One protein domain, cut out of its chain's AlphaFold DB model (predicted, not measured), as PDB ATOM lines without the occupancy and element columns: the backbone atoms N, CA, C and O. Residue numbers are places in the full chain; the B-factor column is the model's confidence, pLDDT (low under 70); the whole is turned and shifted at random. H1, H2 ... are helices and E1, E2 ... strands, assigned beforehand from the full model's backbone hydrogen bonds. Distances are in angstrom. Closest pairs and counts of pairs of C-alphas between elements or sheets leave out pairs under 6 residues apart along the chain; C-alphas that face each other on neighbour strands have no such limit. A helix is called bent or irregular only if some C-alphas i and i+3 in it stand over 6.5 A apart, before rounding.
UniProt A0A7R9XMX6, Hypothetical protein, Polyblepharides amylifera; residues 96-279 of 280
ATOM      1  N   SER A  96     134.033 158.504 103.355       75.25
ATOM      2  CA  SER A  96     133.138 157.526 103.995       75.25
ATOM      3  C   SER A  96     133.580 157.161 105.420       75.25
ATOM      4  O   SER A  96     132.816 156.571 106.184       75.25
ATOM      5  N   VAL A  97     134.807 157.532 105.798       84.00
ATOM      6  CA  VAL A  97     135.369 157.307 107.139       84.00
ATOM      7  C   VAL A  97     135.068 158.449 108.108       84.00
ATOM      8  O   VAL A  97     135.335 158.300 109.300       84.00
ATOM      9  N   ASP A  98     134.485 159.554 107.635       90.44
ATOM     10  CA  ASP A  98     134.130 160.687 108.486       90.44
ATOM     11  C   ASP A  98     133.052 160.323 109.511       90.44
ATOM     12  O   ASP A  98     132.075 159.606 109.239       90.44
ATOM     13  N   GLY A  99     133.229 160.871 110.711       92.75
ATOM     14  CA  GLY A  99     132.277 160.778 111.807       92.75
ATOM     15  C   GLY A  99     132.834 160.104 113.055       92.75
ATOM     16  O   GLY A  99     134.043 159.972 113.248       92.75
ATOM     17  N   GLN A 100     131.911 159.717 113.934       95.19
ATOM     18  CA  GLN A 100     132.209 159.099 115.220       95.19
ATOM     19  C   GLN A 100     132.077 157.582 115.138       95.19
ATOM     20  O   GLN A 100     131.079 157.044 114.660       95.19
ATOM     21  N   TRP A 101     133.079 156.898 115.666       94.62
ATOM     22  CA  TRP A 101     133.231 155.457 115.597       94.62
ATOM     23  C   TRP A 101     133.494 154.898 116.988       94.62
ATOM     24  O   TRP A 101     134.252 155.480 117.754       94.62
ATOM     25  N   GLU A 102     132.888 153.765 117.318       94.62
ATOM     26  CA  GLU A 102     133.102 153.057 118.577       94.62
ATOM     27  C   GLU A 102     133.846 151.745 118.308       94.62
ATOM     28  O   GLU A 102     133.448 150.982 117.424       94.62
ATOM     29  N   LEU A 103     134.926 151.481 119.047       94.56
ATOM     30  CA  LEU A 103     135.729 150.266 118.891       94.56
ATOM     31  C   LEU A 103     134.926 149.046 119.342       94.56
ATOM     32  O   LEU A 103     134.588 148.931 120.511       94.56
ATOM     33  N   VAL A 104     134.659 148.103 118.453       94.12
ATOM     34  CA  VAL A 104     133.962 146.853 118.775       94.12
ATOM     35  C   VAL A 104     134.946 145.761 119.169       94.12
ATOM     36  O   VAL A 104     134.683 145.010 120.103       94.12
ATOM     37  N   TRP A 105     136.080 145.678 118.476       94.75
ATOM     38  CA  TRP A 105     137.073 144.633 118.697       94.75
ATOM     39  C   TRP A 105     138.466 145.060 118.236       94.75
ATOM     40  O   TRP A 105     138.598 145.831 117.284       94.75
ATOM     41  N   SER A 106     139.500 144.519 118.880       94.31
ATOM     42  CA  SER A 106     140.880 144.631 118.432       94.31
ATOM     43  C   SER A 106     141.697 143.367 118.701       94.31
ATOM     44  O   SER A 106     141.413 142.611 119.628       94.31
ATOM     45  N   THR A 107     142.748 143.167 117.902       92.19
ATOM     46  CA  THR A 107     143.803 142.174 118.161       92.19
ATOM     47  C   THR A 107     144.760 142.573 119.282       92.19
ATOM     48  O   THR A 107     145.486 141.716 119.779       92.19
ATOM     49  N   THR A 108     144.809 143.857 119.643       87.75
ATOM     50  CA  THR A 108     145.662 144.396 120.712       87.75
ATOM     51  C   THR A 108     144.807 144.851 121.890       87.75
ATOM     52  O   THR A 108     143.574 144.804 121.839       87.75
ATOM     53  N   ALA A 109     145.446 145.276 122.978       83.06
ATOM     54  CA  ALA A 109     144.707 145.759 124.138       83.06
ATOM     55  C   ALA A 109     143.851 146.992 123.768       83.06
ATOM     56  O   ALA A 109     144.346 147.880 123.065       83.06
ATOM     57  N   PRO A 110     142.587 147.088 124.224       79.94
ATOM     58  CA  PRO A 110     141.639 148.083 123.719       79.94
ATOM     59  C   PRO A 110     142.120 149.536 123.811       79.94
ATOM     60  O   PRO A 110     141.858 150.331 122.914       79.94
ATOM     61  N   GLU A 111     142.862 149.897 124.858       74.56
ATOM     62  CA  GLU A 111     143.394 151.253 125.023       74.56
ATOM     63  C   GLU A 111     144.509 151.608 124.032       74.56
ATOM     64  O   GLU A 111     144.659 152.770 123.653       74.56
ATOM     65  N   ARG A 112     145.268 150.602 123.585       78.12
ATOM     66  CA  ARG A 112     146.280 150.737 122.529       78.12
ATOM     67  C   ARG A 112     145.642 150.758 121.148       78.12
ATOM     68  O   ARG A 112     146.127 151.439 120.250       78.12
ATOM     69  N   ALA A 113     144.519 150.064 121.009       69.69
ATOM     70  CA  ALA A 113     143.836 149.853 119.746       69.69
ATOM     71  C   ALA A 113     143.276 151.121 119.089       69.69
ATOM     72  O   ALA A 113     143.089 151.156 117.876       69.69
ATOM     73  N   SER A 114     142.974 152.161 119.868       72.69
ATOM     74  CA  SER A 114     142.332 153.368 119.337       72.69
ATOM     75  C   SER A 114     143.182 154.624 119.401       72.69
ATOM     76  O   SER A 114     142.795 155.617 118.790       72.69
ATOM     77  N   SER A 115     144.285 154.624 120.151       84.88
ATOM     78  CA  SER A 115     145.013 155.852 120.451       84.88
ATOM     79  C   SER A 115     146.249 156.013 119.555       84.88
ATOM     80  O   SER A 115     147.190 155.218 119.658       84.88
ATOM     81  N   PRO A 116     146.316 157.104 118.763       87.00
ATOM     82  CA  PRO A 116     147.521 157.493 118.028       87.00
ATOM     83  C   PRO A 116     148.779 157.586 118.890       87.00
ATOM     84  O   PRO A 116     149.884 157.442 118.377       87.00
ATOM     85  N   MET A 117     148.618 157.788 120.200       85.94
ATOM     86  CA  MET A 117     149.723 157.833 121.148       85.94
ATOM     87  C   MET A 117     150.507 156.547 121.192       85.94
ATOM     88  O   MET A 117     151.725 156.569 121.020       85.94
ATOM     89  N   PHE A 118     149.810 155.429 121.345       86.44
ATOM     90  CA  PHE A 118     150.461 154.133 121.405       86.44
ATOM     91  C   PHE A 118     151.043 153.729 120.057       86.44
ATOM     92  O   PHE A 118     152.109 153.116 120.026       86.44
ATOM     93  N   TRP A 119     150.416 154.133 118.951       88.75
ATOM     94  CA  TRP A 119     150.941 153.870 117.614       88.75
ATOM     95  C   TRP A 119     152.254 154.618 117.380       88.75
ATOM     96  O   TRP A 119     153.271 153.988 117.086       88.75
ATOM     97  N   SER A 120     152.265 155.941 117.576       84.94
ATOM     98  CA  SER A 120     153.470 156.751 117.384       84.94
ATOM     99  C   SER A 120     154.559 156.410 118.402       84.94
ATOM    100  O   SER A 120     155.731 156.372 118.041       84.94
ATOM    101  N   PHE A 121     154.202 156.103 119.655       84.38
ATOM    102  CA  PHE A 121     155.169 155.643 120.656       84.38
ATOM    103  C   PHE A 121     155.824 154.320 120.247       84.38
ATOM    104  O   PHE A 121     157.044 154.188 120.353       84.38
ATOM    105  N   SER A 122     155.041 153.357 119.752       83.75
ATOM    106  CA  SER A 122     155.576 152.078 119.265       83.75
ATOM    107  C   SER A 122     156.511 152.294 118.082       83.75
ATOM    108  O   SER A 122     157.666 151.882 118.137       83.75
ATOM    109  N   GLY A 123     156.058 153.041 117.068       81.19
ATOM    110  CA  GLY A 123     156.863 153.374 115.892       81.19
ATOM    111  C   GLY A 123     158.186 154.041 116.261       81.19
ATOM    112  O   GLY A 123     159.250 153.617 115.805       81.19
ATOM    113  N   LEU A 124     158.143 155.017 117.165       82.06
ATOM    114  CA  LEU A 124     159.323 155.752 117.593       82.06
ATOM    115  C   LEU A 124     160.284 154.883 118.407       82.06
ATOM    116  O   LEU A 124     161.482 154.861 118.130       82.06
ATOM    117  N   THR A 125     159.790 154.165 119.410       80.00
ATOM    118  CA  THR A 125     160.661 153.390 120.304       80.00
ATOM    119  C   THR A 125     161.249 152.157 119.624       80.00
ATOM    120  O   THR A 125     162.439 151.884 119.796       80.00
ATOM    121  N   ASP A 126     160.478 151.474 118.780       82.31
ATOM    122  CA  ASP A 126     160.963 150.315 118.033       82.31
ATOM    123  C   ASP A 126     161.958 150.711 116.932       82.31
ATOM    124  O   ASP A 126     162.901 149.963 116.662       82.31
ATOM    125  N   THR A 127     161.806 151.907 116.348       80.62
ATOM    126  CA  THR A 127     162.746 152.441 115.348       80.62
ATOM    127  C   THR A 127     164.024 152.984 115.988       80.62
ATOM    128  O   THR A 127     165.128 152.681 115.531       80.62
ATOM    129  N   LEU A 128     163.899 153.807 117.033       79.00
ATOM    130  CA  LEU A 128     165.025 154.567 117.587       79.00
ATOM    131  C   LEU A 128     165.776 153.824 118.695       79.00
ATOM    132  O   LEU A 128     166.981 154.002 118.849       79.00
ATOM    133  N   VAL A 129     165.104 153.006 119.499       78.81
ATOM    134  CA  VAL A 129     165.739 152.371 120.662       78.81
ATOM    135  C   VAL A 129     166.127 150.945 120.310       78.81
ATOM    136  O   VAL A 129     167.306 150.640 120.096       78.81
ATOM    137  N   THR A 130     165.145 150.051 120.258       80.75
ATOM    138  CA  THR A 130     165.332 148.623 119.991       80.75
ATOM    139  C   THR A 130     164.001 148.030 119.536       80.75
ATOM    140  O   THR A 130     163.001 148.263 120.213       80.75
ATOM    141  N   PRO A 131     163.970 147.228 118.458       83.44
ATOM    142  CA  PRO A 131     162.745 146.570 118.023       83.44
ATOM    143  C   PRO A 131     162.094 145.751 119.147       83.44
ATOM    144  O   PRO A 131     162.740 144.893 119.752       83.44
ATOM    145  N   GLY A 132     160.813 146.004 119.416       80.38
ATOM    146  CA  GLY A 132     160.012 145.292 120.412       80.38
ATOM    147  C   GLY A 132     160.099 145.861 121.831       80.38
ATOM    148  O   GLY A 132     159.511 145.278 122.745       80.38
ATOM    149  N   ILE A 133     160.802 146.979 122.044       82.62
ATOM    150  CA  ILE A 133     160.850 147.642 123.353       82.62
ATOM    151  C   ILE A 133     159.477 148.196 123.749       82.62
ATOM    152  O   ILE A 133     159.119 148.153 124.927       82.62
ATOM    153  N   SER A 134     158.686 148.649 122.772       82.38
ATOM    154  CA  SER A 134     157.320 149.138 122.977       82.38
ATOM    155  C   SER A 134     156.468 148.081 123.686       82.38
ATOM    156  O   SER A 134     155.891 148.330 124.745       82.38
ATOM    157  N   ASN A 135     156.510 146.846 123.180       82.62
ATOM    158  CA  ASN A 135     155.819 145.693 123.746       82.62
ATOM    159  C   ASN A 135     156.275 145.368 125.168       82.62
ATOM    160  O   ASN A 135     155.436 145.025 125.999       82.62
ATOM    161  N   GLN A 136     157.567 145.492 125.480       79.12
ATOM    162  CA  GLN A 136     158.063 145.272 126.844       79.12
ATOM    163  C   GLN A 136     157.525 146.333 127.812       79.12
ATOM    164  O   GLN A 136     157.062 145.995 128.902       79.12
ATOM    165  N   VAL A 137     157.530 147.606 127.403       79.25
ATOM    166  CA  VAL A 137     156.966 148.710 128.195       79.25
ATOM    167  C   VAL A 137     155.469 148.500 128.424       79.25
ATOM    168  O   VAL A 137     154.980 148.671 129.545       79.25
ATOM    169  N   PHE A 138     154.737 148.076 127.395       83.31
ATOM    170  CA  PHE A 138     153.313 147.786 127.524       83.31
ATOM    171  C   PHE A 138     153.043 146.590 128.431       83.31
ATOM    172  O   PHE A 138     152.208 146.702 129.320       83.31
ATOM    173  N   GLN A 139     153.789 145.491 128.292       81.62
ATOM    174  CA  GLN A 139     153.658 144.325 129.171       81.62
ATOM    175  C   GLN A 139     153.943 144.670 130.632       81.62
ATOM    176  O   GLN A 139     153.232 144.206 131.524       81.62
ATOM    177  N   TRP A 140     154.958 145.496 130.888       78.12
ATOM    178  CA  TRP A 140     155.247 145.978 132.234       78.12
ATOM    179  C   TRP A 140     154.090 146.824 132.782       78.12
ATOM    180  O   TRP A 140     153.629 146.598 133.902       78.12
ATOM    181  N   THR A 141     153.555 147.736 131.967       72.50
ATOM    182  CA  THR A 141     152.400 148.571 132.328       72.50
ATOM    183  C   THR A 141     151.164 147.716 132.628       72.50
ATOM    184  O   THR A 141     150.493 147.928 133.640       72.50
ATOM    185  N   ASP A 142     150.894 146.707 131.800       77.00
ATOM    186  CA  ASP A 142     149.781 145.771 131.974       77.00
ATOM    187  C   ASP A 142     149.926 144.902 133.220       77.00
ATOM    188  O   ASP A 142     148.942 144.656 133.910       77.00
ATOM    189  N   SER A 143     151.135 144.412 133.491       75.12
ATOM    190  CA  SER A 143     151.377 143.423 134.548       75.12
ATOM    191  C   SER A 143     151.527 144.061 135.923       75.12
ATOM    192  O   SER A 143     151.277 143.407 136.932       75.12
ATOM    193  N   PHE A 144     151.955 145.323 135.977       69.00
ATOM    194  CA  PHE A 144     152.300 145.984 137.231       69.00
ATOM    195  C   PHE A 144     151.372 147.152 137.561       69.00
ATOM    196  O   PHE A 144     150.791 147.193 138.644       69.00
ATOM    197  N   LEU A 145     151.189 148.092 136.630       66.88
ATOM    198  CA  LEU A 145     150.444 149.322 136.908       66.88
ATOM    199  C   LEU A 145     148.931 149.106 136.867       66.88
ATOM    200  O   LEU A 145     148.228 149.555 137.773       66.88
ATOM    201  N   LYS A 146     148.415 148.391 135.859       71.25
ATOM    202  CA  LYS A 146     146.964 148.168 135.744       71.25
ATOM    203  C   LYS A 146     146.366 147.425 136.946       71.25
ATOM    204  O   LYS A 146     145.336 147.892 137.436       71.25
ATOM    205  N   PRO A 147     146.973 146.340 137.474       70.62
ATOM    206  CA  PRO A 147     146.430 145.633 138.631       70.62
ATOM    207  C   PRO A 147     146.547 146.451 139.918       70.62
ATOM    208  O   PRO A 147     145.641 146.409 140.744       70.62
ATOM    209  N   ALA A 148     147.623 147.229 140.077       66.56
ATOM    210  CA  ALA A 148     147.823 148.077 141.253       66.56
ATOM    211  C   ALA A 148     146.778 149.201 141.362       66.56
ATOM    212  O   ALA A 148     146.419 149.617 142.464       66.56
ATOM    213  N   VAL A 149     146.291 149.692 140.219       67.38
ATOM    214  CA  VAL A 149     145.390 150.848 140.126       67.38
ATOM    215  C   VAL A 149     143.936 150.436 139.827       67.38
ATOM    216  O   VAL A 149     143.025 151.246 139.965       67.38
ATOM    217  N   GLY A 150     143.686 149.176 139.454       70.50
ATOM    218  CA  GLY A 150     142.337 148.667 139.190       70.50
ATOM    219  C   GLY A 150     141.673 149.343 137.988       70.50
ATOM    220  O   GLY A 150     140.533 149.792 138.089       70.50
ATOM    221  N   VAL A 151     142.400 149.468 136.873       75.06
ATOM    222  CA  VAL A 151     141.923 150.173 135.671       75.06
ATOM    223  C   VAL A 151     140.905 149.322 134.904       75.06
ATOM    224  O   VAL A 151     141.193 148.188 134.523       75.06
ATOM    225  N   LYS A 152     139.739 149.899 134.613       78.19
ATOM    226  CA  LYS A 152     138.727 149.376 133.690       78.19
ATOM    227  C   LYS A 152     138.538 150.354 132.534       78.19
ATOM    228  O   LYS A 152     138.552 151.567 132.730       78.19
ATOM    229  N   TYR A 153     138.317 149.822 131.340       80.38
ATOM    230  CA  TYR A 153     138.089 150.616 130.136       80.38
ATOM    231  C   TYR A 153     136.597 150.667 129.812       80.38
ATOM    232  O   TYR A 153     135.929 149.633 129.781       80.38
ATOM    233  N   GLY A 154     136.084 151.876 129.603       85.31
ATOM    234  CA  GLY A 154     134.703 152.138 129.217       85.31
ATOM    235  C   GLY A 154     134.529 152.158 127.700       85.31
ATOM    236  O   GLY A 154     134.973 151.258 126.976       85.31
ATOM    237  N   ASN A 155     133.846 153.185 127.196       88.62
ATOM    238  CA  ASN A 155     133.735 153.376 125.758       88.62
ATOM    239  C   ASN A 155     135.047 153.871 125.162       88.62
ATOM    240  O   ASN A 155     135.743 154.715 125.724       88.62
ATOM    241  N   ILE A 156     135.330 153.362 123.970       92.19
ATOM    242  CA  ILE A 156     136.495 153.734 123.186       92.19
ATOM    243  C   ILE A 156     135.989 154.281 121.864       92.19
ATOM    244  O   ILE A 156     135.384 153.557 121.068       92.19
ATOM    245  N   LYS A 157     136.184 155.582 121.675       93.75
ATOM    246  CA  LYS A 157     135.634 156.349 120.563       93.75
ATOM    247  C   LYS A 157     136.761 156.892 119.704       93.75
ATOM    248  O   LYS A 157     137.842 157.226 120.188       93.75
ATOM    249  N   GLN A 158     136.485 157.001 118.416       94.12
ATOM    250  CA  GLN A 158     137.355 157.642 117.454       94.12
ATOM    251  C   GLN A 158     136.517 158.562 116.572       94.12
ATOM    252  O   GLN A 158     135.567 158.120 115.932       94.12
ATOM    253  N   THR A 159     136.862 159.840 116.548       95.12
ATOM    254  CA  THR A 159     136.267 160.828 115.651       95.12
ATOM    255  C   THR A 159     137.261 161.122 114.540       95.12
ATOM    256  O   THR A 159     138.403 161.478 114.823       95.12
ATOM    257  N   ILE A 160     136.834 160.951 113.292       93.62
ATOM    258  CA  ILE A 160     137.634 161.250 112.102       93.62
ATOM    259  C   ILE A 160     136.969 162.402 111.350       93.62
ATOM    260  O   ILE A 160     135.760 162.366 111.116       93.62
ATOM    261  N   SER A 161     137.774 163.403 110.990       93.44
ATOM    262  CA  SER A 161     137.415 164.465 110.049       93.44
ATOM    263  C   SER A 161     138.504 164.562 108.987       93.44
ATOM    264  O   SER A 161     139.598 165.075 109.229       93.44
ATOM    265  N   VAL A 162     138.217 164.042 107.798       88.81
ATOM    266  CA  VAL A 162     139.101 164.071 106.629       88.81
ATOM    267  C   VAL A 162     139.240 165.496 106.106       88.81
ATOM    268  O   VAL A 162     140.329 165.876 105.677       88.81
ATOM    269  N   GLN A 163     138.179 166.305 106.196       89.50
ATOM    270  CA  GLN A 163     138.227 167.724 105.843       89.50
ATOM    271  C   GLN A 163     139.217 168.492 106.729       89.50
ATOM    272  O   GLN A 163     140.043 169.243 106.209       89.50
ATOM    273  N   ASP A 164     139.172 168.265 108.041       92.44
ATOM    274  CA  ASP A 164     140.067 168.933 108.994       92.44
ATOM    275  C   ASP A 164     141.417 168.218 109.141       92.44
ATOM    276  O   ASP A 164     142.259 168.646 109.930       92.44
ATOM    277  N   GLN A 165     141.628 167.116 108.409       93.81
ATOM    278  CA  GLN A 165     142.802 166.247 108.530       93.81
ATOM    279  C   GLN A 165     143.083 165.866 109.987       93.81
ATOM    280  O   GLN A 165     144.220 165.947 110.457       93.81
ATOM    281  N   SER A 166     142.040 165.477 110.720       94.88
ATOM    282  CA  SER A 166     142.126 165.214 112.154       94.88
ATOM    283  C   SER A 166     141.537 163.863 112.542       94.88
ATOM    284  O   SER A 166     140.575 163.356 111.957       94.88
ATOM    285  N   LEU A 167     142.152 163.276 113.563       94.62
ATOM    286  CA  LEU A 167     141.733 162.042 114.201       94.62
ATOM    287  C   LEU A 167     141.829 162.255 115.711       94.62
ATOM    288  O   LEU A 167     142.903 162.514 116.249       94.62
ATOM    289  N   LYS A 168     140.694 162.139 116.393       94.69
ATOM    290  CA  LYS A 168     140.589 162.221 117.850       94.69
ATOM    291  C   LYS A 168     140.206 160.854 118.395       94.69
ATOM    292  O   LYS A 168     139.195 160.300 117.977       94.69
ATOM    293  N   SER A 169     140.978 160.315 119.328       93.88
ATOM    294  CA  SER A 169     140.613 159.138 120.113       93.88
ATOM    295  C   SER A 169     140.226 159.551 121.521       93.88
ATOM    296  O   SER A 169     140.882 160.405 122.110       93.88
ATOM    297  N   GLU A 170     139.170 158.944 122.051       92.56
ATOM    298  CA  GLU A 170     138.684 159.160 123.408       92.56
ATOM    299  C   GLU A 170     138.498 157.797 124.073       92.56
ATOM    300  O   GLU A 170     137.719 156.966 123.599       92.56
ATOM    301  N   VAL A 171     139.225 157.562 125.161       90.00
ATOM    302  CA  VAL A 171     139.176 156.323 125.941       90.00
ATOM    303  C   VAL A 171     138.670 156.657 127.334       90.00
ATOM    304  O   VAL A 171     139.358 157.332 128.100       90.00
ATOM    305  N   GLU A 172     137.477 156.172 127.663       88.06
ATOM    306  CA  GLU A 172     136.940 156.254 129.020       88.06
ATOM    307  C   GLU A 172     137.716 155.290 129.928       88.06
ATOM    308  O   GLU A 172     137.836 154.094 129.648       88.06
ATOM    309  N   LEU A 173     138.237 155.816 131.030       81.94
ATOM    310  CA  LEU A 173     138.935 155.086 132.075       81.94
ATOM    311  C   LEU A 173     138.124 155.151 133.359       81.94
ATOM    312  O   LEU A 173     137.709 156.223 133.783       81.94
ATOM    313  N   MET A 174     137.974 154.015 134.019       80.06
ATOM    314  CA  MET A 174     137.517 153.938 135.398       80.06
ATOM    315  C   MET A 174     138.647 153.350 136.225       80.06
ATOM    316  O   MET A 174     139.204 152.310 135.884       80.06
ATOM    317  N   VAL A 175     139.011 154.034 137.296       74.44
ATOM    318  CA  VAL A 175     140.110 153.646 138.173       74.44
ATOM    319  C   VAL A 175     139.550 153.407 139.563       74.44
ATOM    320  O   VAL A 175     138.779 154.219 140.074       74.44
ATOM    321  N   SER A 176     139.951 152.295 140.172       73.69
ATOM    322  CA  SER A 176     139.597 151.941 141.544       73.69
ATOM    323  C   SER A 176     140.883 151.786 142.360       73.69
ATOM    324  O   SER A 176     141.400 150.670 142.473       73.69
ATOM    325  N   PRO A 177     141.422 152.881 142.931       65.31
ATOM    326  CA  PRO A 177     142.694 152.846 143.638       65.31
ATOM    327  C   PRO A 177     142.662 151.858 144.808       65.31
ATOM    328  O   PRO A 177     141.730 151.860 145.624       65.31
ATOM    329  N   ALA A 178     143.707 151.037 144.926       59.38
ATOM    330  CA  ALA A 178     143.874 150.142 146.063       59.38
ATOM    331  C   ALA A 178     143.891 150.952 147.376       59.38
ATOM    332  O   ALA A 178     144.712 151.849 147.554       59.38
ATOM    333  N   GLY A 179     142.965 150.646 148.291       59.25
ATOM    334  CA  GLY A 179     142.838 151.312 149.596       59.25
ATOM    335  C   GLY A 179     141.655 152.276 149.750       59.25
ATOM    336  O   GLY A 179     141.344 152.636 150.881       59.25
ATOM    337  N   LEU A 180     140.947 152.642 148.670       59.03
ATOM    338  CA  LEU A 180     139.742 153.495 148.740       59.03
ATOM    339  C   LEU A 180     138.410 152.727 148.671       59.03
ATOM    340  O   LEU A 180     137.350 153.339 148.784       59.03
ATOM    341  N   GLY A 181     138.461 151.398 148.541       53.09
ATOM    342  CA  GLY A 181     137.405 150.431 148.884       53.09
ATOM    343  C   GLY A 181     136.093 150.452 148.088       53.09
ATOM    344  O   GLY A 181     135.437 149.418 148.024       53.09
ATOM    345  N   VAL A 182     135.680 151.584 147.510       55.12
ATOM    346  CA  VAL A 182     134.350 151.743 146.885       55.12
ATOM    347  C   VAL A 182     134.216 152.924 145.910       55.12
ATOM    348  O   VAL A 182     133.185 153.029 145.252       55.12
ATOM    349  N   LEU A 183     135.206 153.818 145.797       56.62
ATOM    350  CA  LEU A 183     135.151 154.918 144.825       56.62
ATOM    351  C   LEU A 183     135.790 154.506 143.495       56.62
ATOM    352  O   LEU A 183     137.012 154.453 143.378       56.62
ATOM    353  N   GLU A 184     134.947 154.259 142.490       65.88
ATOM    354  CA  GLU A 184     135.362 154.270 141.088       65.88
ATOM    355  C   GLU A 184     135.410 155.723 140.612       65.88
ATOM    356  O   GLU A 184     134.418 156.449 140.687       65.88
ATOM    357  N   ILE A 185     136.575 156.157 140.142       67.44
ATOM    358  CA  ILE A 185     136.763 157.508 139.624       67.44
ATOM    359  C   ILE A 185     136.936 157.397 138.109       67.44
ATOM    360  O   ILE A 185     137.738 156.594 137.625       67.44
ATOM    361  N   ALA A 186     136.147 158.169 137.362       75.56
ATOM    362  CA  ALA A 186     136.121 158.140 135.906       75.56
ATOM    363  C   ALA A 186     136.936 159.295 135.315       75.56
ATOM    364  O   ALA A 186     136.788 160.426 135.765       75.56
ATOM    365  N   GLY A 187     137.731 159.012 134.284       78.56
ATOM    366  CA  GLY A 187     138.435 160.007 133.478       78.56
ATOM    367  C   GLY A 187     138.483 159.618 132.006       78.56
ATOM    368  O   GLY A 187     138.107 158.509 131.638       78.56
ATOM    369  N   ASN A 188     138.945 160.527 131.154       83.81
ATOM    370  CA  ASN A 188     139.013 160.323 129.710       83.81
ATOM    371  C   ASN A 188     140.421 160.600 129.202       83.81
ATOM    372  O   ASN A 188     140.938 161.699 129.381       83.81
ATOM    373  N   VAL A 189     141.029 159.637 128.515       85.56
ATOM    374  CA  VAL A 189     142.251 159.895 127.748       85.56
ATOM    375  C   VAL A 189     141.844 160.338 126.360       85.56
ATOM    376  O   VAL A 189     141.178 159.597 125.637       85.56
ATOM    377  N   ILE A 190     142.249 161.545 125.992       89.25
ATOM    378  CA  ILE A 190     141.996 162.133 124.688       89.25
ATOM    379  C   ILE A 190     143.318 162.255 123.953       89.25
ATOM    380  O   ILE A 190     144.214 162.962 124.407       89.25
ATOM    381  N   SER A 191     143.421 161.599 122.804       90.56
ATOM    382  CA  SER A 191     144.570 161.701 121.908       90.56
ATOM    383  C   SER A 191     144.136 162.334 120.595       90.56
ATOM    384  O   SER A 191     143.223 161.840 119.939       90.56
ATOM    385  N   GLU A 192     144.801 163.410 120.197       92.00
ATOM    386  CA  GLU A 192     144.564 164.107 118.937       92.00
ATOM    387  C   GLU A 192     145.752 163.892 118.008       92.00
ATOM    388  O   GLU A 192     146.914 163.994 118.408       92.00
ATOM    389  N   ALA A 193     145.458 163.604 116.748       92.69
ATOM    390  CA  ALA A 193     146.444 163.400 115.709       92.69
ATOM    391  C   ALA A 193     146.014 164.077 114.411       92.69
ATOM    392  O   ALA A 193     144.824 164.216 114.114       92.69
ATOM    393  N   LYS A 194     147.013 164.461 113.623       93.31
ATOM    394  CA  LYS A 194     146.830 164.859 112.236       93.31
ATOM    395  C   LYS A 194     146.714 163.605 111.374       93.31
ATOM    396  O   LYS A 194     147.476 162.663 111.565       93.31
ATOM    397  N   LEU A 195     145.781 163.621 110.432       92.88
ATOM    398  CA  LEU A 195     145.445 162.529 109.525       92.88
ATOM    399  C   LEU A 195     145.598 163.016 108.077       92.88
ATOM    400  O   LEU A 195     144.756 163.761 107.581       92.88
ATOM    401  N   VAL A 196     146.672 162.616 107.397       92.25
ATOM    402  CA  VAL A 196     147.002 163.084 106.040       92.25
ATOM    403  C   VAL A 196     146.832 161.944 105.032       92.25
ATOM    404  O   VAL A 196     147.506 160.930 105.168       92.25
ATOM    405  N   PRO A 197     145.972 162.065 104.004       89.69
ATOM    406  CA  PRO A 197     145.848 161.038 102.969       89.69
ATOM    407  C   PRO A 197     147.159 160.847 102.195       89.69
ATOM    408  O   PRO A 197     147.770 161.829 101.771       89.69
ATOM    409  N   THR A 198     147.561 159.599 101.942       88.75
ATOM    410  CA  THR A 198     148.821 159.288 101.229       88.75
ATOM    411  C   THR A 198     148.675 159.267  99.704       88.75
ATOM    412  O   THR A 198     149.658 159.147  98.976       88.75
ATOM    413  N   GLY A 199     147.440 159.374  99.204       84.00
ATOM    414  CA  GLY A 199     147.092 159.203  97.791       84.00
ATOM    415  C   GLY A 199     146.645 157.781  97.437       84.00
ATOM    416  O   GLY A 199     146.007 157.600  96.401       84.00
ATOM    417  N   GLU A 200     146.904 156.796  98.303       86.12
ATOM    418  CA  GLU A 200     146.249 155.485  98.254       86.12
ATOM    419  C   GLU A 200     144.902 155.555  98.995       86.12
ATOM    420  O   GLU A 200     144.777 156.178 100.051       86.12
ATOM    421  N   GLU A 201     143.864 154.952  98.414       82.69
ATOM    422  CA  GLU A 201     142.507 154.967  98.969       82.69
ATOM    423  C   GLU A 201     142.461 154.264 100.331       82.69
ATOM    424  O   GLU A 201     142.983 153.160 100.496       82.69
ATOM    425  N   GLY A 202     141.854 154.923 101.321       84.25
ATOM    426  CA  GLY A 202     141.774 154.399 102.684       84.25
ATOM    427  C   GLY A 202     143.116 154.320 103.420       84.25
ATOM    428  O   GLY A 202     143.184 153.659 104.455       84.25
ATOM    429  N   VAL A 203     144.181 154.964 102.932       90.44
ATOM    430  CA  VAL A 203     145.486 155.005 103.608       90.44
ATOM    431  C   VAL A 203     145.837 156.435 104.001       90.44
ATOM    432  O   VAL A 203     145.775 157.369 103.197       90.44
ATOM    433  N   TYR A 204     146.234 156.589 105.259       91.44
ATOM    434  CA  TYR A 204     146.547 157.871 105.860       91.44
ATOM    435  C   TYR A 204     147.839 157.786 106.667       91.44
ATOM    436  O   TYR A 204     148.071 156.815 107.385       91.44
ATOM    437  N   ASP A 205     148.637 158.838 106.597       92.75
ATOM    438  CA  ASP A 205     149.720 159.090 107.530       92.75
ATOM    439  C   ASP A 205     149.143 159.776 108.771       92.75
ATOM    440  O   ASP A 205     148.476 160.813 108.680       92.75
ATOM    441  N   VAL A 206     149.389 159.188 109.939       91.88
ATOM    442  CA  VAL A 206     148.953 159.717 111.232       91.88
ATOM    443  C   VAL A 206     150.165 160.220 111.992       91.88
ATOM    444  O   VAL A 206     151.098 159.462 112.246       91.88
ATOM    445  N   SER A 207     150.134 161.489 112.391       89.31
ATOM    446  CA  SER A 207     151.137 162.080 113.281       89.31
ATOM    447  C   SER A 207     150.449 162.638 114.513       89.31
ATOM    448  O   SER A 207     149.535 163.462 114.399       89.31
ATOM    449  N   MET A 208     150.871 162.198 115.690       88.69
ATOM    450  CA  MET A 208     150.246 162.637 116.926       88.69
ATOM    451  C   MET A 208     150.534 164.117 117.219       88.69
ATOM    452  O   MET A 208     151.650 164.586 117.029       88.69
ATOM    453  N   LEU A 209     149.520 164.838 117.701       86.88
ATOM    454  CA  LEU A 209     149.608 166.251 118.076       86.88
ATOM    455  C   LEU A 209     149.598 166.421 119.595       86.88
ATOM    456  O   LEU A 209     150.466 167.077 120.162       86.88
ATOM    457  N   SER A 210     148.611 165.828 120.265       86.25
ATOM    458  CA  SER A 210     148.431 165.992 121.704       86.25
ATOM    459  C   SER A 210     147.857 164.724 122.332       86.25
ATOM    460  O   SER A 210     147.181 163.924 121.685       86.25
ATOM    461  N   THR A 211     148.149 164.504 123.610       86.00
ATOM    462  CA  THR A 211     147.417 163.547 124.437       86.00
ATOM    463  C   THR A 211     147.220 164.172 125.794       86.00
ATOM    464  O   THR A 211     148.177 164.656 126.399       86.00
ATOM    465  N   ARG A 212     145.978 164.163 126.263       84.75
ATOM    466  CA  ARG A 212     145.618 164.680 127.572       84.75
ATOM    467  C   ARG A 212     144.687 163.740 128.310       84.75
ATOM    468  O   ARG A 212     143.932 162.996 127.690       84.75
ATOM    469  N   VAL A 213     144.746 163.783 129.631       79.69
ATOM    470  CA  VAL A 213     143.782 163.103 130.498       79.69
ATOM    471  C   VAL A 213     142.837 164.160 131.041       79.69
ATOM    472  O   VAL A 213     143.271 164.997 131.818       79.69
ATOM    473  N   GLU A 214     141.574 164.133 130.630       80.88
ATOM    474  CA  GLU A 214     140.517 164.985 131.183       80.88
ATOM    475  C   GLU A 214     139.810 164.260 132.329       80.88
ATOM    476  O   GLU A 214     139.621 163.040 132.281       80.88
ATOM    477  N   ASN A 215     139.379 165.009 133.348       72.06
ATOM    478  CA  ASN A 215     138.711 164.460 134.537       72.06
ATOM    479  C   ASN A 215     139.531 163.329 135.182       72.06
ATOM    480  O   ASN A 215     139.003 162.268 135.500       72.06
ATOM    481  N   SER A 216     140.848 163.522 135.297       62.94
ATOM    482  CA  SER A 216     141.756 162.473 135.760       62.94
ATOM    483  C   SER A 216     141.295 161.874 137.100       62.94
ATOM    484  O   SER A 216     140.981 162.609 138.041       62.94
ATOM    485  N   PRO A 217     141.288 160.534 137.212       55.41
ATOM    486  CA  PRO A 217     140.792 159.859 138.396       55.41
ATOM    487  C   PRO A 217     141.802 159.775 139.544       55.41
ATOM    488  O   PRO A 217     141.498 159.237 140.608       55.41
ATOM    489  N   LEU A 218     143.024 160.266 139.338       57.78
ATOM    490  CA  LEU A 218     144.071 160.247 140.349       57.78
ATOM    491  C   LEU A 218     143.990 161.517 141.214       57.78
ATOM    492  O   LEU A 218     143.972 162.625 140.669       57.78
ATOM    493  N   PRO A 219     143.980 161.402 142.557       49.06
ATOM    494  CA  PRO A 219     144.026 162.576 143.418       49.06
ATOM    495  C   PRO A 219     145.304 163.376 143.122       49.06
ATOM    496  O   PRO A 219     146.373 162.796 142.949       49.06
ATOM    497  N   PHE A 220     145.181 164.707 143.059       46.84
ATOM    498  CA  PHE A 220     146.259 165.673 142.751       46.84
ATOM    499  C   PHE A 220     146.734 165.729 141.297       46.84
ATOM    500  O   PHE A 220     147.623 166.515 140.972       46.84
ATOM    501  N   VAL A 221     146.116 164.955 140.414       53.50
ATOM    502  CA  VAL A 221     146.432 164.949 138.996       53.50
ATOM    503  C   VAL A 221     145.232 165.541 138.264       53.50
ATOM    504  O   VAL A 221     144.230 164.858 138.087       53.50
ATOM    505  N   GLY A 222     145.307 166.831 137.920       58.56
ATOM    506  CA  GLY A 222     144.304 167.503 137.086       58.56
ATOM    507  C   GLY A 222     144.422 167.090 135.617       58.56
ATOM    508  O   GLY A 222     144.844 165.973 135.314       58.56
ATOM    509  N   ASP A 223     144.107 168.006 134.702       61.41
ATOM    510  CA  ASP A 223     144.349 167.783 133.278       61.41
ATOM    511  C   ASP A 223     145.860 167.629 133.026       61.41
ATOM    512  O   ASP A 223     146.617 168.603 133.073       61.41
ATOM    513  N   ILE A 224     146.330 166.400 132.786       64.00
ATOM    514  CA  ILE A 224     147.712 166.171 132.346       64.00
ATOM    515  C   ILE A 224     147.727 166.275 130.834       64.00
ATOM    516  O   ILE A 224     147.064 165.483 130.173       64.00
ATOM    517  N   SER A 225     148.545 167.172 130.291       71.69
ATOM    518  CA  SER A 225     148.946 167.133 128.885       71.69
ATOM    519  C   SER A 225     150.325 166.490 128.771       71.69
ATOM    520  O   SER A 225     151.261 166.896 129.464       71.69
ATOM    521  N   PHE A 226     150.461 165.476 127.920       69.94
ATOM    522  CA  PHE A 226     151.756 164.875 127.626       69.94
ATOM    523  C   PHE A 226     152.456 165.711 126.540       69.94
ATOM    524  O   PHE A 226     151.905 165.839 125.442       69.94
ATOM    525  N   PRO A 227     153.651 166.284 126.798       68.81
ATOM    526  CA  PRO A 227     154.358 167.136 125.840       68.81
ATOM    527  C   PRO A 227     155.038 166.284 124.758       68.81
ATOM    528  O   PRO A 227     156.257 166.110 124.741       68.81
ATOM    529  N   ILE A 228     154.223 165.720 123.866       73.38
ATOM    530  CA  ILE A 228     154.630 164.754 122.836       73.38
ATOM    531  C   ILE A 228     155.758 165.304 121.975       73.38
ATOM    532  O   ILE A 228     156.761 164.618 121.802       73.38
ATOM    533  N   GLU A 229     155.634 166.542 121.493       73.19
ATOM    534  CA  GLU A 229     156.644 167.164 120.633       73.19
ATOM    535  C   GLU A 229     158.017 167.195 121.307       73.19
ATOM    536  O   GLU A 229     159.013 166.796 120.710       73.19
ATOM    537  N   THR A 230     158.078 167.604 122.578       75.38
ATOM    538  CA  THR A 230     159.337 167.685 123.328       75.38
ATOM    539  C   THR A 230     159.943 166.304 123.557       75.38
ATOM    540  O   THR A 230     161.146 166.120 123.363       75.38
ATOM    541  N   VAL A 231     159.125 165.323 123.944       76.00
ATOM    542  CA  VAL A 231     159.593 163.954 124.206       76.00
ATOM    543  C   VAL A 231     160.084 163.297 122.916       76.00
ATOM    544  O   VAL A 231     161.176 162.728 122.888       76.00
ATOM    545  N   PHE A 232     159.319 163.403 121.828       79.69
ATOM    546  CA  PHE A 232     159.643 162.760 120.556       79.69
ATOM    547  C   PHE A 232     160.834 163.431 119.868       79.69
ATOM    548  O   PHE A 232     161.725 162.732 119.375       79.69
ATOM    549  N   ALA A 233     160.914 164.765 119.898       78.94
ATOM    550  CA  ALA A 233     162.069 165.498 119.385       78.94
ATOM    551  C   ALA A 233     163.340 165.160 120.172       78.94
ATOM    552  O   ALA A 233     164.379 164.896 119.567       78.94
ATOM    553  N   GLY A 234     163.257 165.093 121.506       79.75
ATOM    554  CA  GLY A 234     164.388 164.731 122.360       79.75
ATOM    555  C   GLY A 234     164.917 163.323 122.076       79.75
ATOM    556  O   GLY A 234     166.123 163.138 121.909       79.75
ATOM    557  N   LEU A 235     164.024 162.335 121.948       78.25
ATOM    558  CA  LEU A 235     164.405 160.960 121.600       78.25
ATOM    559  C   LEU A 235     165.028 160.873 120.200       78.25
ATOM    560  O   LEU A 235     166.054 160.215 120.020       78.25
ATOM    561  N   THR A 236     164.454 161.580 119.226       79.19
ATOM    562  CA  THR A 236     164.965 161.626 117.847       79.19
ATOM    563  C   THR A 236     166.347 162.278 117.785       79.19
ATOM    564  O   THR A 236     167.266 161.728 117.176       79.19
ATOM    565  N   GLN A 237     166.538 163.409 118.470       81.69
ATOM    566  CA  GLN A 237     167.825 164.099 118.540       81.69
ATOM    567  C   GLN A 237     168.893 163.237 119.222       81.69
ATOM    568  O   GLN A 237     170.011 163.133 118.711       81.69
ATOM    569  N   ALA A 238     168.561 162.596 120.347       79.56
ATOM    570  CA  ALA A 238     169.480 161.708 121.053       79.56
ATOM    571  C   ALA A 238     169.912 160.534 120.162       79.56
ATOM    572  O   ALA A 238     171.106 160.264 120.041       79.56
ATOM    573  N   HIS A 239     168.965 159.890 119.472       79.25
ATOM    574  CA  HIS A 239     169.269 158.811 118.536       79.25
ATOM    575  C   HIS A 239     170.180 159.272 117.395       79.25
ATOM    576  O   HIS A 239     171.216 158.655 117.149       79.25
ATOM    577  N   ASN A 240     169.830 160.377 116.733       83.69
ATOM    578  CA  ASN A 240     170.606 160.918 115.618       83.69
ATOM    579  C   ASN A 240     172.032 161.301 116.049       83.69
ATOM    580  O   ASN A 240     172.990 161.019 115.332       83.69
ATOM    581  N   THR A 241     172.191 161.844 117.260       81.25
ATOM    582  CA  THR A 241     173.505 162.166 117.842       81.25
ATOM    583  C   THR A 241     174.335 160.910 118.116       81.25
ATOM    584  O   THR A 241     175.522 160.876 117.805       81.25
ATOM    585  N   VAL A 242     173.724 159.866 118.687       79.12
ATOM    586  CA  VAL A 242     174.431 158.638 119.091       79.12
ATOM    587  C   VAL A 242     174.756 157.739 117.896       79.12
ATOM    588  O   VAL A 242     175.823 157.130 117.866       79.12
ATOM    589  N   ARG A 243     173.850 157.630 116.917       79.06
ATOM    590  CA  ARG A 243     173.984 156.706 115.778       79.06
ATOM    591  C   ARG A 243     174.471 157.361 114.485       79.06
ATOM    592  O   ARG A 243     174.710 156.647 113.515       79.06
ATOM    593  N   GLY A 244     174.622 158.687 114.451       74.88
ATOM    594  CA  GLY A 244     175.044 159.419 113.252       74.88
ATOM    595  C   GLY A 244     174.038 159.334 112.099       74.88
ATOM    596  O   GLY A 244     174.426 159.406 110.934       74.88
ATOM    597  N   THR A 245     172.756 159.125 112.408       74.94
ATOM    598  CA  THR A 245     171.664 159.011 111.431       74.94
ATOM    599  C   THR A 245     170.855 160.302 111.345       74.94
ATOM    600  O   THR A 245     170.854 161.089 112.286       74.94
ATOM    601  N   SER A 246     170.091 160.474 110.264       70.19
ATOM    602  CA  SER A 246     169.134 161.579 110.094       70.19
ATOM    603  C   SER A 246     167.718 161.033 109.933       70.19
ATOM    604  O   SER A 246     167.153 161.054 108.841       70.19
ATOM    605  N   VAL A 247     167.150 160.478 111.006       71.50
ATOM    606  CA  VAL A 247     165.729 160.099 111.007       71.50
ATOM    607  C   VAL A 247     164.917 161.360 111.292       71.50
ATOM    608  O   VAL A 247     165.091 161.958 112.353       71.50
ATOM    609  N   GLU A 248     164.083 161.789 110.342       64.19
ATOM    610  CA  GLU A 248     163.350 163.062 110.445       64.19
ATOM    611  C   GLU A 248     161.953 162.930 111.066       64.19
ATOM    612  O   GLU A 248     161.511 163.876 111.711       64.19
ATOM    613  N   ARG A 249     161.254 161.793 110.894       67.06
ATOM    614  CA  ARG A 249     159.877 161.585 111.399       67.06
ATOM    615  C   ARG A 249     159.565 160.126 111.771       67.06
ATOM    616  O   ARG A 249     158.824 159.457 111.052       67.06
ATOM    617  N   PRO A 250     160.144 159.593 112.860       65.81
ATOM    618  CA  PRO A 250     159.857 158.231 113.320       65.81
ATOM    619  C   PRO A 250     158.473 158.086 113.983       65.81
ATOM    620  O   PRO A 250     158.072 156.988 114.351       65.81
ATOM    621  N   ASP A 251     157.759 159.194 114.171       72.69
ATOM    622  CA  ASP A 251     156.468 159.310 114.850       72.69
ATOM    623  C   ASP A 251     155.252 159.172 113.917       72.69
ATOM    624  O   ASP A 251     154.123 159.028 114.400       72.69
ATOM    625  N   VAL A 252     155.472 159.206 112.597       85.00
ATOM    626  CA  VAL A 252     154.420 159.031 111.589       85.00
ATOM    627  C   VAL A 252     154.123 157.548 111.406       85.00
ATOM    628  O   VAL A 252     155.008 156.761 111.072       85.00
ATOM    629  N   VAL A 253     152.859 157.171 111.581       89.12
ATOM    630  CA  VAL A 253     152.385 155.794 111.394       89.12
ATOM    631  C   VAL A 253     151.401 155.708 110.237       89.12
ATOM    632  O   VAL A 253     150.565 156.594 110.055       89.12
ATOM    633  N   GLN A 254     151.469 154.619 109.469       91.00
ATOM    634  CA  GLN A 254     150.483 154.351 108.427       91.00
ATOM    635  C   GLN A 254     149.224 153.729 109.027       91.00
ATOM    636  O   GLN A 254     149.255 152.648 109.618       91.00
ATOM    637  N   TYR A 255     148.110 154.418 108.822       91.12
ATOM    638  CA  TYR A 255     146.771 154.005 109.192       91.12
ATOM    639  C   TYR A 255     145.993 153.625 107.939       91.12
ATOM    640  O   TYR A 255     145.686 154.469 107.097       91.12
ATOM    641  N   ARG A 256     145.665 152.341 107.815       91.62
ATOM    642  CA  ARG A 256     144.846 151.819 106.722       91.62
ATOM    643  C   ARG A 256     143.442 151.564 107.232       91.62
ATOM    644  O   ARG A 256     143.268 151.026 108.319       91.62
ATOM    645  N   THR A 257     142.431 151.899 106.452       89.81
ATOM    646  CA  THR A 257     141.042 151.627 106.796       89.81
ATOM    647  C   THR A 257     140.301 151.060 105.595       89.81
ATOM    648  O   THR A 257     140.274 151.643 104.517       89.81
ATOM    649  N   THR A 258     139.664 149.918 105.814       87.69
ATOM    650  CA  THR A 258     138.725 149.286 104.899       87.69
ATOM    651  C   THR A 258     137.323 149.583 105.409       87.69
ATOM    652  O   THR A 258     136.902 149.107 106.463       87.69
ATOM    653  N   TYR A 259     136.593 150.416 104.683       79.62
ATOM    654  CA  TYR A 259     135.205 150.723 105.013       79.62
ATOM    655  C   TYR A 259     134.305 149.594 104.524       79.62
ATOM    656  O   TYR A 259     134.257 149.335 103.331       79.62
ATOM    657  N   VAL A 260     133.605 148.917 105.430       82.31
ATOM    658  CA  VAL A 260     132.754 147.774 105.072       82.31
ATOM    659  C   VAL A 260     131.380 148.272 104.624       82.31
ATOM    660  O   VAL A 260     130.858 147.825 103.608       82.31
ATOM    661  N   ASN A 261     130.792 149.200 105.383       82.12
ATOM    662  CA  ASN A 261     129.547 149.898 105.059       82.12
ATOM    663  C   ASN A 261     129.374 151.138 105.955       82.12
ATOM    664  O   ASN A 261     130.225 151.442 106.790       82.12
ATOM    665  N   ASP A 262     128.220 151.806 105.852       81.75
ATOM    666  CA  ASP A 262     127.908 153.019 106.623       81.75
ATOM    667  C   ASP A 262     127.990 152.842 108.137       81.75
ATOM    668  O   ASP A 262     128.123 153.825 108.859       81.75
ATOM    669  N   ASN A 263     127.928 151.608 108.631       87.56
ATOM    670  CA  ASN A 263     127.881 151.312 110.052       87.56
ATOM    671  C   ASN A 263     129.129 150.595 110.566       87.56
ATOM    672  O   ASN A 263     129.225 150.397 111.775       87.56
ATOM    673  N   MET A 264     130.071 150.205 109.705       91.12
ATOM    674  CA  MET A 264     131.229 149.407 110.089       91.12
ATOM    675  C   MET A 264     132.454 149.739 109.245       91.12
ATOM    676  O   MET A 264     132.407 149.802 108.016       91.12
ATOM    677  N   ARG A 265     133.596 149.843 109.919       91.81
ATOM    678  CA  ARG A 265     134.903 149.896 109.268       91.81
ATOM    679  C   ARG A 265     135.917 149.047 110.011       91.81
ATOM    680  O   ARG A 265     135.822 148.846 111.222       91.81
ATOM    681  N   ILE A 266     136.897 148.588 109.258       93.00
ATOM    682  CA  ILE A 266     138.049 147.843 109.738       93.00
ATOM    683  C   ILE A 266     139.253 148.746 109.527       93.00
ATOM    684  O   ILE A 266     139.399 149.345 108.467       93.00
ATOM    685  N   SER A 267     140.109 148.878 110.525       92.69
ATOM    686  CA  SER A 267     141.322 149.676 110.434       92.69
ATOM    687  C   SER A 267     142.529 148.869 110.874       92.69
ATOM    688  O   SER A 267     142.407 147.940 111.670       92.69
ATOM    689  N   ARG A 268     143.691 149.219 110.330       92.06
ATOM    690  CA  ARG A 268     144.965 148.560 110.577       92.06
ATOM    691  C   ARG A 268     146.065 149.579 110.802       92.06
ATOM    692  O   ARG A 268     146.155 150.570 110.076       92.06
ATOM    693  N   VAL A 269     146.909 149.288 111.781       90.00
ATOM    694  CA  VAL A 269     148.193 149.955 112.012       90.00
ATOM    695  C   VAL A 269     149.219 148.850 112.181       90.00
ATOM    696  O   VAL A 269     149.076 148.009 113.066       90.00
ATOM    697  N   ALA A 270     150.218 148.816 111.299       86.31
ATOM    698  CA  ALA A 270     151.093 147.652 111.150       86.31
ATOM    699  C   ALA A 270     150.264 146.349 111.015       86.31
ATOM    700  O   ALA A 270     149.415 146.250 110.128       86.31
ATOM    701  N   GLU A 271     150.485 145.373 111.898       85.75
ATOM    702  CA  GLU A 271     149.776 144.084 111.916       85.75
ATOM    703  C   GLU A 271     148.514 144.088 112.797       85.75
ATOM    704  O   GLU A 271     147.763 143.110 112.819       85.75
ATOM    705  N   GLU A 272     148.264 145.169 113.540       90.00
ATOM    706  CA  GLU A 272     147.124 145.259 114.448       90.00
ATOM    707  C   GLU A 272     145.831 145.561 113.686       90.00
ATOM    708  O   GLU A 272     145.823 146.321 112.717       90.00
ATOM    709  N   VAL A 273     144.726 144.961 114.134       93.00
ATOM    710  CA  VAL A 273     143.392 145.129 113.549       93.00
ATOM    711  C   VAL A 273     142.458 145.765 114.560       93.00
ATOM    712  O   VAL A 273     142.439 145.398 115.739       93.00
ATOM    713  N   PHE A 274     141.634 146.681 114.063       93.94
ATOM    714  CA  PHE A 274     140.624 147.410 114.812       93.94
ATOM    715  C   PHE A 274     139.307 147.355 114.051       93.94
ATOM    716  O   PHE A 274     139.236 147.778 112.900       93.94
ATOM    717  N   VAL A 275     138.250 146.860 114.680       94.50
ATOM    718  CA  VAL A 275     136.907 146.888 114.100       94.50
ATOM    719  C   VAL A 275     136.092 147.936 114.824       94.50
ATOM    720  O   VAL A 275     135.972 147.902 116.047       94.50
ATOM    721  N   TYR A 276     135.509 148.849 114.060       94.38
ATOM    722  CA  TYR A 276     134.703 149.945 114.565       94.38
ATOM    723  C   TYR A 276     133.281 149.874 114.025       94.38
ATOM    724  O   TYR A 276     133.074 149.567 112.850       94.38
ATOM    725  N   LYS A 277     132.314 150.258 114.861       93.69
ATOM    726  CA  LYS A 277     130.941 150.554 114.438       93.69
ATOM    727  C   LYS A 277     130.695 152.058 114.433       93.69
ATOM    728  O   LYS A 277     131.240 152.770 115.278       93.69
ATOM    729  N   LYS A 278     129.883 152.558 113.504       92.00
ATOM    730  CA  LYS A 278     129.518 153.978 113.483       92.00
ATOM    731  C   LYS A 278     128.594 154.278 114.657       92.00
ATOM    732  O   LYS A 278     127.667 153.517 114.944       92.00
ATOM    733  N   LYS A 279     128.867 155.371 115.360       88.50
ATOM    734  CA  LYS A 279     128.005 155.850 116.436       88.50
ATOM    735  C   LYS A 279     126.816 156.573 115.802       88.50
ATOM    736  O   LYS A 279     127.020 157.468 114.983       88.50
TER     737      LYS A 279
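AT A GLANCE: This is residues 96 to 279 of the 280 residues of the protein "Hypothetical protein" of Polyblepharides amylifera (UniProt A0A7R9XMX6). Eight antiparallel strands make a closed barrel whose sheet curls round helix H2, with H3 and H4 each packed on a part of H2. The long strands E2, E3, E4 and E5 make one wall, E7, E8, E9 and E1 complete the ring, and E6 is a short ninth strand paired onto E5. The 184 printed residues hold, in order, E1, H1, H2, H3, E2, E3, E4, E5, E6, H4, E7, E8 and E9, four named helices and nine named strands of mixed class. The whole is compact, with a radius of gyration of the C-alphas of 17.0 A, and only just flat, spanning 52 by 48 by 26 A.

HOW THE PARTS SIT: E2, residues 151 to 161, and E3, residues 166 to 175, form a hairpin, with N 157 and O 170 2.8 A apart, within hydrogen-bond range. E4, residues 185 to 197, forms a hairpin with E3, with N 171 and O 189 at 2.9 A. E5, residues 203 to 214, forms a hairpin with E4, with N 190 and O 212 at 2.8 A. On the other side of E5 are E6, residues 224 to 226, with N 226 and O 211 at 2.9 A, and E7, residues 253 to 261, with N 204 and O 255 at 2.9 A; this pairing is staggered. E2 to E6 form a meander, each strand the antiparallel neighbour of the one before. A second meander runs from E7 through E8, residues 264 to 269, to E9, residues 272 to 278, with N 258 and O 266 at 2.7 A and N 267 and O 274 at 2.8 A. E1, residues 99 to 106, has E9 on one side, with N 102 and O 277 at 2.8 A, and E2 on the other, with N 101 and O 158 at 2.8 A. E2 bends by 53 degrees at residue 154, and E5 by 61 degrees at residue 209. H2, residues 116 to 128, stands up from the sheet at 50 degrees; the C-alphas of Pro 116 and Met 208 in E5 are the closest of those two elements, at 5.9 A. H1, residues 110 to 114, is on the barrel at a height of 5.1 A over the sheet, and is close to but not clearly touching H2. H3, residues 133 to 149, touches H2 with residues 133 to 135 alone, opposite ways at a steep tilt of 46 degrees; the closest C-alphas, those of Ser 122 and Ser 134, are 5.0 A apart. H4, residues 228 to 243, touches H2 with residues 232 to 239 alone, the same way at a shallow tilt of 11 degrees; the closest C-alphas are those of Leu 128 and His 239, at 6.1 A. H3 and H4 are apart. Every O i to N i+4 pair is within hydrogen-bond range in H2 and H4, against 11 of 13 in H3 and 0 of 1 in H1, where 1 of 2 O i to N i+3 pairs is.

IN THESE COORDINATES: E1 begins at C-alpha 99, (132.277, 160.778, 111.807). E4, the longest strand, measures 37.9 A from first to last C-alpha; E2 and E5 measure 29.7 A each, and E3 28.5 A. E7 is 24.4 A long. H3 is 23.0 A long, has a kink of 28 degrees near residue 143, and is only just irregular: C-alphas 143 and 146 are 6.6 A apart. H4 is 22.1 A long and ends at C-alpha 243, (173.984, 156.706, 115.778). E9 ends at C-alpha 278, (129.518, 153.978, 113.483).

THE WHOLE: The C-alphas farthest apart, those of Val 182 and Gly 244, are 53.3 A from each other. The printed part has no cut and no long link. Mean pLDDT of the printed part is 81.4; among the residues under 70 are 177 to 185, 216 to 224 and 248 to 250.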